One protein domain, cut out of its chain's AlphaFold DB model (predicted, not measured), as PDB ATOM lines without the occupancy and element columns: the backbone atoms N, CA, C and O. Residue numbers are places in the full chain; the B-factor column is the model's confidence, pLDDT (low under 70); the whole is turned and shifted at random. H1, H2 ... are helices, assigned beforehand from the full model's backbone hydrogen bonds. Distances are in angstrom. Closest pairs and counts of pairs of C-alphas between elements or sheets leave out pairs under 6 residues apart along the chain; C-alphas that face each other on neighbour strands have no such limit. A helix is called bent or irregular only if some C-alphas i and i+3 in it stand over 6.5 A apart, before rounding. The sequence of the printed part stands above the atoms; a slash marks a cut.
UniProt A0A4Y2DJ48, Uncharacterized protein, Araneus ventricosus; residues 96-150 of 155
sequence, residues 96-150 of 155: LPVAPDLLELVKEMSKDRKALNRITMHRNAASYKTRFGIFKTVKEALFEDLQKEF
ATOM      1  N   LEU A  96     428.492 406.468 382.382       57.06
ATOM      2  CA  LEU A  96     427.836 405.171 382.520       57.06
ATOM      3  C   LEU A  96     426.664 405.396 383.488       57.06
ATOM      4  O   LEU A  96     426.906 405.992 384.541       57.06
ATOM      5  N   PRO A  97     425.435 404.950 383.180       61.41
ATOM      6  CA  PRO A  97     424.270 405.181 384.041       61.41
ATOM      7  C   PRO A  97     424.516 404.777 385.500       61.41
ATOM      8  O   PRO A  97     423.993 405.384 386.418       61.41
ATOM      9  N   VAL A  98     425.403 403.799 385.696       62.41
ATOM     10  CA  VAL A  98     425.782 403.205 386.979       62.41
ATOM     11  C   VAL A  98     426.909 403.974 387.701       62.41
ATOM     12  O   VAL A  98     427.193 403.714 388.865       62.41
ATOM     13  N   ALA A  99     427.601 404.914 387.048       66.56
ATOM     14  CA  ALA A  99     428.735 405.631 387.642       66.56
ATOM     15  C   ALA A  99     428.356 406.541 388.831       66.56
ATOM     16  O   ALA A  99     429.110 406.535 389.809       66.56
ATOM     17  N   PRO A 100     427.237 407.298 388.807       71.12
ATOM     18  CA  PRO A 100     426.770 408.049 389.973       71.12
ATOM     19  C   PRO A 100     426.433 407.123 391.146       71.12
ATOM     20  O   PRO A 100     426.947 407.338 392.243       71.12
ATOM     21  N   ASP A 101     425.685 406.049 390.884       71.94
ATOM     22  CA  ASP A 101     425.265 405.071 391.894       71.94
ATOM     23  C   ASP A 101     426.465 404.337 392.510       71.94
ATOM     24  O   ASP A 101     426.543 404.146 393.721       71.94
ATOM     25  N   LEU A 102     427.465 403.975 391.696       75.19
ATOM     26  CA  LEU A 102     428.721 403.399 392.187       75.19
ATOM     27  C   LEU A 102     429.512 404.393 393.030       75.19
ATOM     28  O   LEU A 102     430.116 404.000 394.027       75.19
ATOM     29  N   LEU A 103     429.546 405.666 392.636       76.69
ATOM     30  CA  LEU A 103     430.255 406.694 393.391       76.69
ATOM     31  C   LEU A 103     429.584 406.937 394.748       76.69
ATOM     32  O   LEU A 103     430.281 407.110 395.747       76.69
ATOM     33  N   GLU A 104     428.254 406.947 394.789       82.19
ATOM     34  CA  GLU A 104     427.473 407.041 396.021       82.19
ATOM     35  C   GLU A 104     427.686 405.813 396.908       82.19
ATOM     36  O   GLU A 104     428.065 405.961 398.071       82.19
ATOM     37  N   LEU A 105     427.597 404.608 396.342       79.62
ATOM     38  CA  LEU A 105     427.885 403.363 397.053       79.62
ATOM     39  C   LEU A 105     429.295 403.366 397.657       79.62
ATOM     40  O   LEU A 105     429.466 403.028 398.825       79.62
ATOM     41  N   VAL A 106     430.312 403.787 396.900       81.12
ATOM     42  CA  VAL A 106     431.697 403.874 397.395       81.12
ATOM     43  C   VAL A 106     431.824 404.904 398.521       81.12
ATOM     44  O   VAL A 106     432.536 404.650 399.495       81.12
ATOM     45  N   LYS A 107     431.129 406.046 398.432       85.12
ATOM     46  CA  LYS A 107     431.102 407.046 399.513       85.12
ATOM     47  C   LYS A 107     430.455 406.484 400.776       85.12
ATOM     48  O   LYS A 107     431.033 406.642 401.850       85.12
ATOM     49  N   GLU A 108     429.322 405.800 400.667       85.62
ATOM     50  CA  GLU A 108     428.668 405.170 401.820       85.62
ATOM     51  C   GLU A 108     429.528 404.053 402.420       85.62
ATOM     52  O   GLU A 108     429.761 404.035 403.628       85.62
ATOM     53  N   MET A 109     430.124 403.195 401.586       79.62
ATOM     54  CA  MET A 109     431.064 402.163 402.039       79.62
ATOM     55  C   MET A 109     432.284 402.759 402.753       79.62
ATOM     56  O   MET A 109     432.782 402.168 403.708       79.62
ATOM     57  N   SER A 110     432.757 403.940 402.333       83.25
ATOM     58  CA  SER A 110     433.893 404.627 402.965       83.25
ATOM     59  C   SER A 110     433.626 405.079 404.404       83.25
ATOM     60  O   SER A 110     434.572 405.210 405.184       83.25
ATOM     61  N   LYS A 111     432.355 405.266 404.786       90.62
ATOM     62  CA  LYS A 111     431.970 405.656 406.150       90.62
ATOM     63  C   LYS A 111     432.114 404.497 407.137       90.62
ATOM     64  O   LYS A 111     432.451 404.733 408.297       90.62
ATOM     65  N   ASP A 112     431.930 403.252 406.691       87.19
ATOM     66  CA  ASP A 112     432.099 402.067 407.538       87.19
ATOM     67  C   ASP A 112     433.484 401.428 407.366       87.19
ATOM     68  O   ASP A 112     433.703 400.416 406.689       87.19
ATOM     69  N   ARG A 113     434.451 402.017 408.069       81.31
ATOM     70  CA  ARG A 113     435.836 401.536 408.090       81.31
ATOM     71  C   ARG A 113     435.975 400.124 408.675       81.31
ATOM     72  O   ARG A 113     436.915 399.414 408.322       81.31
ATOM     73  N   LYS A 114     435.064 399.694 409.560       83.44
ATOM     74  CA  LYS A 114     435.106 398.349 410.161       83.44
ATOM     75  C   LYS A 114     434.677 397.291 409.150       83.44
ATOM     76  O   LYS A 114     435.335 396.253 409.071       83.44
ATOM     77  N   ALA A 115     433.626 397.559 408.378       78.75
ATOM     78  CA  ALA A 115     433.206 396.694 407.281       78.75
ATOM     79  C   ALA A 115     434.297 396.607 406.208       78.75
ATOM     80  O   ALA A 115     434.691 395.501 405.843       78.75
ATOM     81  N   LEU A 116     434.867 397.744 405.790       75.94
ATOM     82  CA  LEU A 116     435.948 397.788 404.795       75.94
ATOM     83  C   LEU A 116     437.163 396.941 405.186       75.94
ATOM     84  O   LEU A 116     437.660 396.179 404.362       75.94
ATOM     85  N   ASN A 117     437.606 397.014 406.444       82.12
ATOM     86  CA  ASN A 117     438.746 396.228 406.929       82.12
ATOM     87  C   ASN A 117     438.498 394.709 406.910       82.12
ATOM     88  O   ASN A 117     439.448 393.933 406.981       82.12
ATOM     89  N   ARG A 118     437.235 394.273 406.830       81.00
ATOM     90  CA  ARG A 118     436.853 392.858 406.720       81.00
ATOM     91  C   ARG A 118     436.680 392.406 405.272       81.00
ATOM     92  O   ARG A 118     436.653 391.201 405.024       81.00
ATOM     93  N   ILE A 119     436.592 393.335 404.315       76.19
ATOM     94  CA  ILE A 119     436.508 393.002 402.893       76.19
ATOM     95  C   ILE A 119     437.865 392.464 402.447       76.19
ATOM     96  O   ILE A 119     438.811 393.199 402.181       76.19
ATOM     97  N   THR A 120     437.944 391.145 402.345       74.56
ATOM     98  CA  THR A 120     439.096 390.429 401.807       74.56
ATOM     99  C   THR A 120     438.720 389.876 400.443       74.56
ATOM    100  O   THR A 120     437.810 389.061 400.300       74.56
ATOM    101  N   MET A 121     439.406 390.348 399.405       74.69
ATOM    102  CA  MET A 121     439.239 389.828 398.055       74.69
ATOM    103  C   MET A 121     440.407 388.898 397.746       74.69
ATOM    104  O   MET A 121     441.565 389.300 397.832       74.69
ATOM    105  N   HIS A 122     440.111 387.649 397.385       76.50
ATOM    106  CA  HIS A 122     441.151 386.716 396.962       76.50
ATOM    107  C   HIS A 122     441.892 387.287 395.743       76.50
ATOM    108  O   HIS A 122     441.264 387.886 394.865       76.50
ATOM    109  N   ARG A 123     443.213 387.074 395.654       71.12
ATOM    110  CA  ARG A 123     444.096 387.690 394.639       71.12
ATOM    111  C   ARG A 123     443.584 387.524 393.200       71.12
ATOM    112  O   ARG A 123     443.735 388.417 392.377       71.12
ATOM    113  N   ASN A 124     442.903 386.408 392.935       77.81
ATOM    114  CA  ASN A 124     442.357 386.072 391.618       77.81
ATOM    115  C   ASN A 124     440.868 386.428 391.461       77.81
ATOM    116  O   ASN A 124     440.369 386.477 390.340       77.81
ATOM    117  N   ALA A 125     440.149 386.703 392.555       77.38
ATOM    118  CA  ALA A 125     438.712 386.970 392.525       77.38
ATOM    119  C   ALA A 125     438.386 388.299 391.831       77.38
ATOM    120  O   ALA A 125     437.419 388.357 391.077       77.38
ATOM    121  N   ALA A 126     439.207 389.338 392.016       72.88
ATOM    122  CA  ALA A 126     439.044 390.611 391.312       72.88
ATOM    123  C   ALA A 126     439.167 390.429 389.791       72.88
ATOM    124  O   ALA A 126     438.296 390.854 389.030       72.88
ATOM    125  N   SER A 127     440.232 389.745 389.353       75.94
ATOM    126  CA  SER A 127     440.502 389.486 387.933       75.94
ATOM    127  C   SER A 127     439.429 388.593 387.305       75.94
ATOM    128  O   SER A 127     438.952 388.872 386.208       75.94
ATOM    129  N   TYR A 128     438.988 387.562 388.026       80.19
ATOM    130  CA  TYR A 128     437.931 386.672 387.559       80.19
ATOM    131  C   TYR A 128     436.581 387.394 387.441       80.19
ATOM    132  O   TYR A 128     435.939 387.328 386.396       80.19
ATOM    133  N   LYS A 129     436.168 388.145 388.472       77.50
ATOM    134  CA  LYS A 129     434.902 388.899 388.459       77.50
ATOM    135  C   LYS A 129     434.884 389.979 387.384       77.50
ATOM    136  O   LYS A 129     433.851 390.174 386.754       77.50
ATOM    137  N   THR A 130     436.008 390.651 387.143       75.56
ATOM    138  CA  THR A 130     436.106 391.644 386.065       75.56
ATOM    139  C   THR A 130     436.070 390.994 384.687       75.56
ATOM    140  O   THR A 130     435.292 391.454 383.863       75.56
ATOM    141  N   ARG A 131     436.825 389.911 384.435       73.31
ATOM    142  CA  ARG A 131     436.873 389.246 383.115       73.31
ATOM    143  C   ARG A 131     435.628 388.436 382.761       73.31
ATOM    144  O   ARG A 131     435.180 388.500 381.624       73.31
ATOM    145  N   PHE A 132     435.106 387.653 383.698       76.88
ATOM    146  CA  PHE A 132     434.056 386.665 383.417       76.88
ATOM    147  C   PHE A 132     432.685 387.056 383.964       76.88
ATOM    148  O   PHE A 132     431.683 386.535 383.490       76.88
ATOM    149  N   GLY A 133     432.635 387.954 384.950       81.31
ATOM    150  CA  GLY A 133     431.384 388.508 385.462       81.31
ATOM    151  C   GLY A 133     431.034 389.798 384.734       81.31
ATOM    152  O   GLY A 133     430.334 389.791 383.729       81.31
ATOM    153  N   ILE A 134     431.592 390.909 385.217       77.00
ATOM    154  CA  ILE A 134     431.233 392.269 384.799       77.00
ATOM    155  C   ILE A 134     431.458 392.468 383.299       77.00
ATOM    156  O   ILE A 134     430.557 392.924 382.607       77.00
ATOM    157  N   PHE A 135     432.633 392.105 382.773       75.75
ATOM    158  CA  PHE A 135     432.916 392.274 381.347       75.75
ATOM    159  C   PHE A 135     431.995 391.429 380.467       75.75
ATOM    160  O   PHE A 135     431.596 391.897 379.405       75.75
ATOM    161  N   LYS A 136     431.625 390.220 380.906       80.06
ATOM    162  CA  LYS A 136     430.672 389.376 380.180       80.06
ATOM    163  C   LYS A 136     429.305 390.058 380.110       80.06
ATOM    164  O   LYS A 136     428.814 390.279 379.011       80.06
ATOM    165  N   THR A 137     428.764 390.487 381.252       82.31
ATOM    166  CA  THR A 137     427.455 391.154 381.324       82.31
ATOM    167  C   THR A 137     427.429 392.470 380.549       82.31
ATOM    168  O   THR A 137     426.491 392.727 379.806       82.31
ATOM    169  N   VAL A 138     428.476 393.294 380.665       78.62
ATOM    170  CA  VAL A 138     428.584 394.555 379.911       78.62
ATOM    171  C   VAL A 138     428.686 394.287 378.410       78.62
ATOM    172  O   VAL A 138     428.072 394.999 377.626       78.62
ATOM    173  N   LYS A 139     429.444 393.265 377.998       81.50
ATOM    174  CA  LYS A 139     429.566 392.882 376.588       81.50
ATOM    175  C   LYS A 139     428.232 392.391 376.024       81.50
ATOM    176  O   LYS A 139     427.903 392.765 374.908       81.50
ATOM    177  N   GLU A 140     427.506 391.561 376.769       85.12
ATOM    178  CA  GLU A 140     426.201 391.021 376.368       85.12
ATOM    179  C   GLU A 140     425.158 392.138 376.245       85.12
ATOM    180  O   GLU A 140     424.581 392.290 375.174       85.12
ATOM    181  N   ALA A 141     425.019 392.994 377.263       83.25
ATOM    182  CA  ALA A 141     424.091 394.129 377.228       83.25
ATOM    183  C   ALA A 141     424.408 395.110 376.085       83.25
ATOM    184  O   ALA A 141     423.525 395.493 375.325       83.25
ATOM    185  N   LEU A 142     425.689 395.457 375.897       79.44
ATOM    186  CA  LEU A 142     426.112 396.313 374.786       79.44
ATOM    187  C   LEU A 142     425.804 395.667 373.424       79.44
ATOM    188  O   LEU A 142     425.459 396.364 372.475       79.44
ATOM    189  N   PHE A 143     425.962 394.349 373.302       79.62
ATOM    190  CA  PHE A 143     425.679 393.632 372.061       79.62
ATOM    191  C   PHE A 143     424.178 393.603 371.751       79.62
ATOM    192  O   PHE A 143     423.801 393.843 370.605       79.62
ATOM    193  N   GLU A 144     423.334 393.375 372.758       83.12
ATOM    194  CA  GLU A 144     421.872 393.447 372.634       83.12
ATOM    195  C   GLU A 144     421.409 394.848 372.215       83.12
ATOM    196  O   GLU A 144     420.638 394.981 371.262       83.12
ATOM    197  N   ASP A 145     421.935 395.896 372.854       79.31
ATOM    198  CA  ASP A 145     421.616 397.285 372.516       79.31
ATOM    199  C   ASP A 145     422.032 397.626 371.076       79.31
ATOM    200  O   ASP A 145     421.260 398.218 370.321       79.31
ATOM    201  N   LEU A 146     423.225 397.193 370.649       74.56
ATOM    202  CA  LEU A 146     423.719 397.417 369.285       74.56
ATOM    203  C   LEU A 146     422.924 396.645 368.222       74.56
ATOM    204  O   LEU A 146     422.734 397.160 367.119       74.56
ATOM    205  N   GLN A 147     422.453 395.432 368.533       73.56
ATOM    206  CA  GLN A 147     421.564 394.678 367.641       73.56
ATOM    207  C   GLN A 147     420.196 395.348 367.494       73.56
ATOM    208  O   GLN A 147     419.590 395.284 366.423       73.56
ATOM    209  N   LYS A 148     419.707 395.992 368.557       75.38
ATOM    210  CA  LYS A 148     418.415 396.682 368.579       75.38
ATOM    211  C   LYS A 148     418.463 398.029 367.848       75.38
ATOM    212  O   LYS A 148     417.528 398.365 367.127       75.38
ATOM    213  N   GLU A 149     419.569 398.762 367.974       65.12
ATOM    214  CA  GLU A 149     419.792 400.097 367.396       65.12
ATOM    215  C   GLU A 149     420.495 400.050 366.017       65.12
ATOM    216  O   GLU A 149     421.509 400.701 365.788       65.12
ATOM    217  N   PHE A 150     419.917 399.333 365.043       56.53
ATOM    218  CA  PHE A 150     420.260 399.397 363.602       56.53
ATOM    219  C   PHE A 150     421.519 398.663 363.092       56.53
ATOM    220  O   PHE A 150     421.781 398.718 361.885       56.53
TER     221      PHE A 150
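AT A GLANCE: This is residues 96 to 150 of the 155 residues of an uncharacterized protein of Araneus ventricosus (UniProt A0A4Y2DJ48). An open, flat horseshoe: H1 makes one arm, short H2 the turn, and long H3 the other arm, with the middle empty. The printed part has 55 residues with three named helices, H1, H2, H3 in chain order, and no named strand: all helix. It is only just extended, close to loose, with a radius of gyration of the C-alphas of 15.4 A and spans of 49 by 27 by 8 A.

IN THESE COORDINATES: Find C-alpha 99 at (428.735, 405.631, 387.642); from there H1, residues 99 to 111, runs 18.8 A. H2, residues 113 to 118, runs 8.8 A. H3, residues 125 to 148, runs 32.9 A to C-alpha 148 at (418.415, 396.682, 368.579); it is only just irregular, with C-alphas 131 and 134 6.6 A apart.

HOW THE PARTS SIT: Look at Met 109 and Leu 116, the closest C-alphas of H1 and H2, 7.1 A apart: these helices only just touch, with 3 pairs of C-alphas within 8 A, and only at the corner, H1 with residues 109 to 110 alone. Their lines are about perpendicular, at 84 degrees. H3 is apart from H1 and from H2. O i to N i+4 pairs within hydrogen-bond range number 8 of 9 in H1, 1 of 2 in H2 and 17 of 20 in H3.

THE WHOLE: The C-alphas of Lys 114 and Phe 150, the two farthest apart, are 48.9 A apart. The printed part has no cut; H1 to H2 is a tight link, H2 to H3 a short one. Look for pLDDT under 70 at residues 96 to 99 and 149 to 150 of this model.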